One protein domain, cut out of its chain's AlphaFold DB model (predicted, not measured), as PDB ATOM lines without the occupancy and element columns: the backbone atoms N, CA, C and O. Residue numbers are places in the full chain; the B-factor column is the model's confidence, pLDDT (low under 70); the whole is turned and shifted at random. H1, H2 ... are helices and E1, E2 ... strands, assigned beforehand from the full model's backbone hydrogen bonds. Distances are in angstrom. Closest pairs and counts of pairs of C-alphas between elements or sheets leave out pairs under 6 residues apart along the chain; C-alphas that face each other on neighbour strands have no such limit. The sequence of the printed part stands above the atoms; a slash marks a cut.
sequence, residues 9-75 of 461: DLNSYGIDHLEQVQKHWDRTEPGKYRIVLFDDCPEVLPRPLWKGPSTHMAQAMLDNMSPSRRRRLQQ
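This is residues 9 to 75 of the 461 residues of an uncharacterized protein of Globodera pallida (UniProt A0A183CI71). An elongated, open trace: helix H2 is followed by a stretch, residues 29 to 35, that folds back into a small hairpin of strands E1 and E2, and helices H3 and H4 then lead away from the hairpin as an arm in two parts with a corner between them. The short helix H1 makes a tip before H2, residues 9 to 14 sticking out, and no helix touches another. The 67 printed residues hold four named helices and two named strands in the order H1, H2, E1, E2, H3, H4, with one antiparallel sheet, E1 - E2; the class is mostly helix. The whole is only just loose, close to extended, with a radius of gyration of the C-alphas of 16.1 A and spans of 51 by 28 by 18 A.

H1, residues 10 to 13, and H2, residues 15 to 28, meet only through their link. E1, residues 36 to 38, and E2, residues 48 to 51, form a hairpin, antiparallel at 170 degrees; N 37 and O 50 are 3.1 A apart and N 49 and O 37 are 2.8 A apart, both within hydrogen-bond range. H2 and E2 are apart. H3, residues 55 to 63, is apart from H2 and E1. H4, residues 67 to 75, is close to H3 but not clearly touching, the closest C-alphas being those of Leu 62 and Arg 70, 7.6 A apart; their lines are only just about perpendicular, at 72 degrees. In H2, H3 and H4 every O i to N i+4 pair is within hydrogen-bond range; H1 is too short for such a pair.

H1 begins at C-alpha 10, (19.931, -20.269, -49.367), and measures 5.9 A from first to last C-alpha. H2 measures 19.9 A, E1 6.5 A, E2 6.8 A, H3 11.8 A and H4 12.3 A. H4 ends at C-alpha 75, (-4.325, -52.404, -58.595).

The two C-alphas farthest apart are those of Glu 43 and Gln 75, at 53.3 A. The printed part has no cut and no long link. Mean pLDDT of the printed part is 70.0; 30 residues are under 70, among them residues 9 to 13, 39 to 49 and 52 to 63.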
ATOM      1  N   ASP A   9      19.692 -16.411 -51.236       46.97
ATOM      2  CA  ASP A   9      20.143 -17.501 -52.089       46.97
ATOM      3  C   ASP A   9      20.137 -18.889 -51.416       46.97
ATOM      4  O   ASP A   9      19.930 -19.875 -52.118       46.97
ATOM      5  N   LEU A  10      20.244 -19.016 -50.086       42.31
ATOM      6  CA  LEU A  10      19.931 -20.269 -49.367       42.31
ATOM      7  C   LEU A  10      18.426 -20.463 -49.138       42.31
ATOM      8  O   LEU A  10      17.980 -21.595 -48.955       42.31
ATOM      9  N   ASN A  11      17.636 -19.392 -49.236       45.53
ATOM     10  CA  ASN A  11      16.175 -19.477 -49.316       45.53
ATOM     11  C   ASN A  11      15.698 -20.153 -50.624       45.53
ATOM     12  O   ASN A  11      14.524 -20.485 -50.762       45.53
ATOM     13  N   SER A  12      16.606 -20.408 -51.579       45.94
ATOM     14  CA  SER A  12      16.312 -21.198 -52.784       45.94
ATOM     15  C   SER A  12      16.085 -22.690 -52.502       45.94
ATOM     16  O   SER A  12      15.431 -23.362 -53.297       45.94
ATOM     17  N   TYR A  13      16.536 -23.198 -51.349       53.31
ATOM     18  CA  TYR A  13      16.188 -24.530 -50.838       53.31
ATOM     19  C   TYR A  13      15.069 -24.443 -49.788       53.31
ATOM     20  O   TYR A  13      15.152 -25.122 -48.768       53.31
ATOM     21  N   GLY A  14      14.076 -23.567 -49.998       81.25
ATOM     22  CA  GLY A  14      13.022 -23.203 -49.039       81.25
ATOM     23  C   GLY A  14      12.212 -24.367 -48.446       81.25
ATOM     24  O   GLY A  14      12.519 -25.543 -48.634       81.25
ATOM     25  N   ILE A  15      11.137 -24.049 -47.717       77.69
ATOM     26  CA  ILE A  15      10.251 -25.050 -47.081       77.69
ATOM     27  C   ILE A  15       9.856 -26.170 -48.065       77.69
ATOM     28  O   ILE A  15       9.834 -27.337 -47.680       77.69
ATOM     29  N   ASP A  16       9.680 -25.837 -49.345       79.88
ATOM     30  CA  ASP A  16       9.384 -26.780 -50.430       79.88
ATOM     31  C   ASP A  16      10.462 -27.862 -50.619       79.88
ATOM     32  O   ASP A  16      10.151 -29.025 -50.886       79.88
ATOM     33  N   HIS A  17      11.744 -27.522 -50.460       83.88
ATOM     34  CA  HIS A  17      12.832 -28.496 -50.537       83.88
ATOM     35  C   HIS A  17      12.817 -29.432 -49.326       83.88
ATOM     36  O   HIS A  17      12.944 -30.646 -49.481       83.88
ATOM     37  N   LEU A  18      12.599 -28.892 -48.124       85.75
ATOM     38  CA  LEU A  18      12.461 -29.705 -46.911       85.75
ATOM     39  C   LEU A  18      11.242 -30.632 -46.991       85.75
ATOM     40  O   LEU A  18      11.313 -31.778 -46.545       85.75
ATOM     41  N   GLU A  19      10.155 -30.183 -47.617       83.88
ATOM     42  CA  GLU A  19       8.989 -31.015 -47.897       83.88
ATOM     43  C   GLU A  19       9.309 -32.128 -48.908       83.88
ATOM     44  O   GLU A  19       8.929 -33.280 -48.690       83.88
ATOM     45  N   GLN A  20      10.065 -31.841 -49.974       83.94
ATOM     46  CA  GLN A  20      10.517 -32.866 -50.924       83.94
ATOM     47  C   GLN A  20      11.436 -33.907 -50.272       83.94
ATOM     48  O   GLN A  20      11.282 -35.103 -50.535       83.94
ATOM     49  N   VAL A  21      12.347 -33.480 -49.393       84.50
ATOM     50  CA  VAL A  21      13.214 -34.388 -48.625       84.50
ATOM     51  C   VAL A  21      12.379 -35.242 -47.671       84.50
ATOM     52  O   VAL A  21      12.540 -36.463 -47.660       84.50
ATOM     53  N   GLN A  22      11.431 -34.644 -46.937       92.56
ATOM     54  CA  GLN A  22      10.522 -35.396 -46.068       92.56
ATOM     55  C   GLN A  22       9.707 -36.416 -46.876       92.56
ATOM     56  O   GLN A  22       9.632 -37.576 -46.490       92.56
ATOM     57  N   LYS A  23       9.185 -36.031 -48.046       87.88
ATOM     58  CA  LYS A  23       8.440 -36.923 -48.946       87.88
ATOM     59  C   LYS A  23       9.300 -38.067 -49.487       87.88
ATOM     60  O   LYS A  23       8.800 -39.176 -49.670       87.88
ATOM     61  N   HIS A  24      10.579 -37.818 -49.763       88.75
ATOM     62  CA  HIS A  24      11.518 -38.862 -50.170       88.75
ATOM     63  C   HIS A  24      11.788 -39.852 -49.026       88.75
ATOM     64  O   HIS A  24      11.757 -41.065 -49.251       88.75
ATOM     65  N   TRP A  25      11.992 -39.363 -47.801       91.69
ATOM     66  CA  TRP A  25      12.183 -40.215 -46.624       91.69
ATOM     67  C   TRP A  25      10.923 -40.968 -46.218       91.69
ATOM     68  O   TRP A  25      11.019 -42.141 -45.892       91.69
ATOM     69  N   ASP A  26       9.740 -40.373 -46.336       89.31
ATOM     70  CA  ASP A  26       8.486 -41.081 -46.073       89.31
ATOM     71  C   ASP A  26       8.259 -42.232 -47.070       89.31
ATOM     72  O   ASP A  26       7.657 -43.244 -46.716       89.31
ATOM     73  N   ARG A  27       8.766 -42.109 -48.308       86.12
ATOM     74  CA  ARG A  27       8.716 -43.176 -49.326       86.12
ATOM     75  C   ARG A  27       9.743 -44.279 -49.093       86.12
ATOM     76  O   ARG A  27       9.436 -45.444 -49.310       86.12
ATOM     77  N   THR A  28      10.969 -43.907 -48.737       83.19
ATOM     78  CA  THR A  28      12.098 -44.847 -48.637       83.19
ATOM     79  C   THR A  28      12.195 -45.489 -47.257       83.19
ATOM     80  O   THR A  28      12.516 -46.670 -47.149       83.19
ATOM     81  N   GLU A  29      11.883 -44.735 -46.204       85.31
ATOM     82  CA  GLU A  29      12.015 -45.124 -44.801       85.31
ATOM     83  C   GLU A  29      10.845 -44.577 -43.948       85.31
ATOM     84  O   GLU A  29      11.038 -43.710 -43.081       85.31
ATOM     85  N   PRO A  30       9.611 -45.077 -44.166       87.38
ATOM     86  CA  PRO A  30       8.405 -44.535 -43.545       87.38
ATOM     87  C   PRO A  30       8.497 -44.535 -42.016       87.38
ATOM     88  O   PRO A  30       8.711 -45.565 -41.377       87.38
ATOM     89  N   GLY A  31       8.312 -43.354 -41.418       80.19
ATOM     90  CA  GLY A  31       8.263 -43.168 -39.965       80.19
ATOM     91  C   GLY A  31       9.616 -43.162 -39.249       80.19
ATOM     92  O   GLY A  31       9.641 -42.974 -38.032       80.19
ATOM     93  N   LYS A  32      10.737 -43.327 -39.962       84.06
ATOM     94  CA  LYS A  32      12.071 -43.359 -39.345       84.06
ATOM     95  C   LYS A  32      12.681 -41.972 -39.146       84.06
ATOM     96  O   LYS A  32      13.401 -41.762 -38.170       84.06
ATOM     97  N   TYR A  33      12.362 -41.024 -40.025       82.50
ATOM     98  CA  TYR A  33      12.898 -39.666 -39.979       82.50
ATOM     99  C   TYR A  33      11.795 -38.614 -40.052       82.50
ATOM    100  O   TYR A  33      10.833 -38.738 -40.809       82.50
ATOM    101  N   ARG A  34      11.951 -37.549 -39.261       87.75
ATOM    102  CA  ARG A  34      11.060 -36.389 -39.267       87.75
ATOM    103  C   ARG A  34      11.884 -35.116 -39.176       87.75
ATOM    104  O   ARG A  34      12.654 -34.944 -38.232       87.75
ATOM    105  N   ILE A  35      11.683 -34.219 -40.127       85.75
ATOM    106  CA  ILE A  35      12.274 -32.887 -40.103       85.75
ATOM    107  C   ILE A  35      11.392 -31.989 -39.224       85.75
ATOM    108  O   ILE A  35      10.180 -31.880 -39.434       85.75
ATOM    109  N   VAL A  36      12.005 -31.367 -38.216       86.81
ATOM    110  CA  VAL A  36      11.377 -30.356 -37.357       86.81
ATOM    111  C   VAL A  36      12.281 -29.133 -37.337       86.81
ATOM    112  O   VAL A  36      13.465 -29.241 -37.021       86.81
ATOM    113  N   LEU A  37      11.719 -27.977 -37.681       82.31
ATOM    114  CA  LEU A  37      12.401 -26.690 -37.567       82.31
ATOM    115  C   LEU A  37      12.013 -26.053 -36.236       82.31
ATOM    116  O   LEU A  37      10.832 -26.041 -35.898       82.31
ATOM    117  N   PHE A  38      12.984 -25.528 -35.496       78.81
ATOM    118  CA  PHE A  38      12.764 -24.840 -34.223       78.81
ATOM    119  C   PHE A  38      13.144 -23.371 -34.339       78.81
ATOM    120  O   PHE A  38      14.094 -23.034 -35.048       78.81
ATOM    121  N   ASP A  39      12.409 -22.532 -33.614       67.31
ATOM    122  CA  ASP A  39      12.762 -21.132 -33.422       67.31
ATOM    123  C   ASP A  39      13.904 -21.020 -32.407       67.31
ATOM    124  O   ASP A  39      13.874 -21.648 -31.345       67.31
ATOM    125  N   ASP A  40      14.918 -20.234 -32.749       49.19
ATOM    126  CA  ASP A  40      16.165 -20.110 -31.990       49.19
ATOM    127  C   ASP A  40      16.063 -18.890 -31.056       49.19
ATOM    128  O   ASP A  40      16.796 -17.908 -31.183       49.19
ATOM    129  N   CYS A  41      15.082 -18.924 -30.147       61.41
ATOM    130  CA  CYS A  41      14.875 -17.896 -29.127       61.41
ATOM    131  C   CYS A  41      15.463 -18.370 -27.784       61.41
ATOM    132  O   CYS A  41      14.874 -19.240 -27.148       61.41
ATOM    133  N   PRO A  42      16.591 -17.806 -27.306       45.75
ATOM    134  CA  PRO A  42      17.301 -18.308 -26.122       45.75
ATOM    135  C   PRO A  42      16.534 -18.128 -24.800       45.75
ATOM    136  O   PRO A  42      16.899 -18.730 -23.794       45.75
ATOM    137  N   GLU A  43      15.476 -17.318 -24.792       60.50
ATOM    138  CA  GLU A  43      14.698 -16.975 -23.595       60.50
ATOM    139  C   GLU A  43      13.407 -17.802 -23.446       60.50
ATOM    140  O   GLU A  43      12.746 -17.741 -22.410       60.50
ATOM    141  N   VAL A  44      13.031 -18.595 -24.459       52.59
ATOM    142  CA  VAL A  44      11.766 -19.347 -24.487       52.59
ATOM    143  C   VAL A  44      12.032 -20.784 -24.930       52.59
ATOM    144  O   VAL A  44      12.832 -21.024 -25.827       52.59
ATOM    145  N   LEU A  45      11.343 -21.756 -24.322       49.09
ATOM    146  CA  LEU A  45      11.399 -23.158 -24.755       49.09
ATOM    147  C   LEU A  45      11.192 -23.257 -26.283       49.09
ATOM    148  O   LEU A  45      10.229 -22.669 -26.788       49.09
ATOM    149  N   PRO A  46      12.057 -23.992 -27.009       54.50
ATOM    150  CA  PRO A  46      12.085 -23.979 -28.467       54.50
ATOM    151  C   PRO A  46      10.730 -24.399 -29.038       54.50
ATOM    152  O   PRO A  46      10.252 -25.517 -28.819       54.50
ATOM    153  N   ARG A  47      10.094 -23.481 -29.773       60.94
ATOM    154  CA  ARG A  47       8.819 -23.730 -30.450       60.94
ATOM    155  C   ARG A  47       9.090 -24.267 -31.856       60.94
ATOM    156  O   ARG A  47       9.931 -23.713 -32.561       60.94
ATOM    157  N   PRO A  48       8.404 -25.337 -32.283       58.00
ATOM    158  CA  PRO A  48       8.560 -25.850 -33.633       58.00
ATOM    159  C   PRO A  48       7.912 -24.881 -34.633       58.00
ATOM    160  O   PRO A  48       6.701 -24.674 -34.586       58.00
ATOM    161  N   LEU A  49       8.716 -24.313 -35.530       68.44
ATOM    162  CA  LEU A  49       8.289 -23.427 -36.620       68.44
ATOM    163  C   LEU A  49       7.600 -24.199 -37.745       68.44
ATOM    164  O   LEU A  49       6.676 -23.704 -38.380       68.44
ATOM    165  N   TRP A  50       8.032 -25.438 -37.975       76.75
ATOM    166  CA  TRP A  50       7.462 -26.305 -38.996       76.75
ATOM    167  C   TRP A  50       7.616 -27.765 -38.583       76.75
ATOM    168  O   TRP A  50       8.668 -28.192 -38.093       76.75
ATOM    169  N   LYS A  51       6.552 -28.539 -38.786       70.94
ATOM    170  CA  LYS A  51       6.551 -29.996 -38.671       70.94
ATOM    171  C   LYS A  51       6.070 -30.533 -40.008       70.94
ATOM    172  O   LYS A  51       4.966 -30.181 -40.417       70.94
ATOM    173  N   GLY A  52       6.846 -31.418 -40.636       67.50
ATOM    174  CA  GLY A  52       6.384 -32.124 -41.833       67.50
ATOM    175  C   GLY A  52       5.031 -32.810 -41.593       67.50
ATOM    176  O   GLY A  52       4.696 -33.078 -40.428       67.50
ATOM    177  N   PRO A  53       4.232 -33.080 -42.640       60.38
ATOM    178  CA  PRO A  53       2.895 -33.651 -42.505       60.38
ATOM    179  C   PRO A  53       2.931 -34.911 -41.636       60.38
ATOM    180  O   PRO A  53       3.800 -35.769 -41.766       60.38
ATOM    181  N   SER A  54       2.031 -34.993 -40.654       56.97
ATOM    182  CA  SER A  54       2.021 -36.147 -39.755       56.97
ATOM    183  C   SER A  54       1.526 -37.390 -40.484       56.97
ATOM    184  O   SER A  54       0.487 -37.354 -41.140       56.97
ATOM    185  N   THR A  55       2.225 -38.510 -40.303       55.28
ATOM    186  CA  THR A  55       1.782 -39.847 -40.731       55.28
ATOM    187  C   THR A  55       0.374 -40.181 -40.234       55.28
ATOM    188  O   THR A  55      -0.337 -40.934 -40.886       55.28
ATOM    189  N   HIS A  56      -0.089 -39.545 -39.154       51.94
ATOM    190  CA  HIS A  56      -1.457 -39.670 -38.655       51.94
ATOM    191  C   HIS A  56      -2.519 -39.073 -39.598       51.94
ATOM    192  O   HIS A  56      -3.643 -39.561 -39.623       51.94
ATOM    193  N   MET A  57      -2.178 -38.062 -40.409       48.25
ATOM    194  CA  MET A  57      -3.055 -37.542 -41.468       48.25
ATOM    195  C   MET A  57      -2.972 -38.365 -42.753       48.25
ATOM    196  O   MET A  57      -3.993 -38.541 -43.403       48.25
ATOM    197  N   ALA A  58      -1.807 -38.921 -43.097       49.50
ATOM    198  CA  ALA A  58      -1.692 -39.849 -44.224       49.50
ATOM    199  C   ALA A  58      -2.474 -41.147 -43.955       49.50
ATOM    200  O   ALA A  58      -3.221 -41.607 -44.817       49.50
ATOM    201  N   GLN A  59      -2.381 -41.672 -42.729       51.75
ATOM    202  CA  GLN A  59      -3.155 -42.825 -42.276       51.75
ATOM    203  C   GLN A  59      -4.646 -42.483 -42.156       51.75
ATOM    204  O   GLN A  59      -5.457 -43.229 -42.680       51.75
ATOM    205  N   ALA A  60      -5.024 -41.320 -41.610       54.16
ATOM    206  CA  ALA A  60      -6.427 -40.887 -41.589       54.16
ATOM    207  C   ALA A  60      -7.005 -40.614 -42.993       54.16
ATOM    208  O   ALA A  60      -8.188 -40.843 -43.224       54.16
ATOM    209  N   MET A  61      -6.200 -40.153 -43.957       51.59
ATOM    210  CA  MET A  61      -6.611 -40.020 -45.361       51.59
ATOM    211  C   MET A  61      -6.762 -41.384 -46.035       51.59
ATOM    212  O   MET A  61      -7.706 -41.578 -46.796       51.59
ATOM    213  N   LEU A  62      -5.877 -42.338 -45.736       56.03
ATOM    214  CA  LEU A  62      -6.027 -43.733 -46.147       56.03
ATOM    215  C   LEU A  62      -7.285 -44.352 -45.537       56.03
ATOM    216  O   LEU A  62      -8.068 -44.954 -46.272       56.03
ATOM    217  N   ASP A  63      -7.528 -44.134 -44.246       65.12
ATOM    218  CA  ASP A  63      -8.666 -44.651 -43.483       65.12
ATOM    219  C   ASP A  63     -10.001 -44.025 -43.911       65.12
ATOM    220  O   ASP A  63     -11.004 -44.734 -43.968       65.12
ATOM    221  N   ASN A  64      -9.999 -42.763 -44.351       74.12
ATOM    222  CA  ASN A  64     -11.166 -42.075 -44.916       74.12
ATOM    223  C   ASN A  64     -11.370 -42.307 -46.429       74.12
ATOM    224  O   ASN A  64     -12.378 -41.868 -46.988       74.12
ATOM    225  N   MET A  65     -10.448 -42.984 -47.126       75.12
ATOM    226  CA  MET A  65     -10.658 -43.368 -48.526       75.12
ATOM    227  C   MET A  65     -11.598 -44.569 -48.626       75.12
ATOM    228  O   MET A  65     -11.402 -45.588 -47.963       75.12
ATOM    229  N   SER A  66     -12.589 -44.472 -49.520       83.88
ATOM    230  CA  SER A  66     -13.527 -45.568 -49.758       83.88
ATOM    231  C   SER A  66     -12.786 -46.852 -50.175       83.88
ATOM    232  O   SER A  66     -11.788 -46.779 -50.907       83.88
ATOM    233  N   PRO A  67     -13.268 -48.042 -49.768       76.75
ATOM    234  CA  PRO A  67     -12.615 -49.317 -50.079       76.75
ATOM    235  C   PRO A  67     -12.334 -49.507 -51.577       76.75
ATOM    236  O   PRO A  67     -11.310 -50.070 -51.957       76.75
ATOM    237  N   SER A  68     -13.203 -48.972 -52.438       77.56
ATOM    238  CA  SER A  68     -13.069 -49.011 -53.897       77.56
ATOM    239  C   SER A  68     -11.889 -48.183 -54.415       77.56
ATOM    240  O   SER A  68     -11.200 -48.602 -55.342       77.56
ATOM    241  N   ARG A  69     -11.622 -47.021 -53.803       69.25
ATOM    242  CA  ARG A  69     -10.486 -46.162 -54.166       69.25
ATOM    243  C   ARG A  69      -9.167 -46.762 -53.686       69.25
ATOM    244  O   ARG A  69      -8.182 -46.720 -54.415       69.25
ATOM    245  N   ARG A  70      -9.182 -47.401 -52.512       78.19
ATOM    246  CA  ARG A  70      -8.034 -48.139 -51.967       78.19
ATOM    247  C   ARG A  70      -7.670 -49.344 -52.850       78.19
ATOM    248  O   ARG A  70      -6.502 -49.528 -53.166       78.19
ATOM    249  N   ARG A  71      -8.666 -50.097 -53.341       76.38
ATOM    250  CA  ARG A  71      -8.455 -51.206 -54.293       76.38
ATOM    251  C   ARG A  71      -7.914 -50.750 -55.651       76.38
ATOM    252  O   ARG A  71      -7.080 -51.453 -56.201       76.38
ATOM    253  N   ARG A  72      -8.339 -49.591 -56.172       72.69
ATOM    254  CA  ARG A  72      -7.798 -49.046 -57.434       72.69
ATOM    255  C   ARG A  72      -6.324 -48.672 -57.334       72.69
ATOM    256  O   ARG A  72      -5.565 -49.051 -58.209       72.69
ATOM    257  N   LEU A  73      -5.919 -47.996 -56.258       70.88
ATOM    258  CA  LEU A  73      -4.513 -47.625 -56.052       70.88
ATOM    259  C   LEU A  73      -3.620 -48.855 -55.836       70.88
ATOM    260  O   LEU A  73      -2.490 -48.881 -56.308       70.88
ATOM    261  N   GLN A  74      -4.142 -49.891 -55.171       68.12
ATOM    262  CA  GLN A  74      -3.442 -51.170 -55.040       68.12
ATOM    263  C   GLN A  74      -3.308 -51.874 -56.405       68.12
ATOM    264  O   GLN A  74      -2.238 -52.365 -56.735       68.12
ATOM    265  N   GLN A  75      -4.358 -51.854 -57.233       71.06
ATOM    266  CA  GLN A  75      -4.325 -52.404 -58.595       71.06
ATOM    267  C   GLN A  75      -3.408 -51.625 -59.552       71.06
ATOM    268  O   GLN A  75      -2.838 -52.232 -60.452       71.06
TER     269      GLN A  75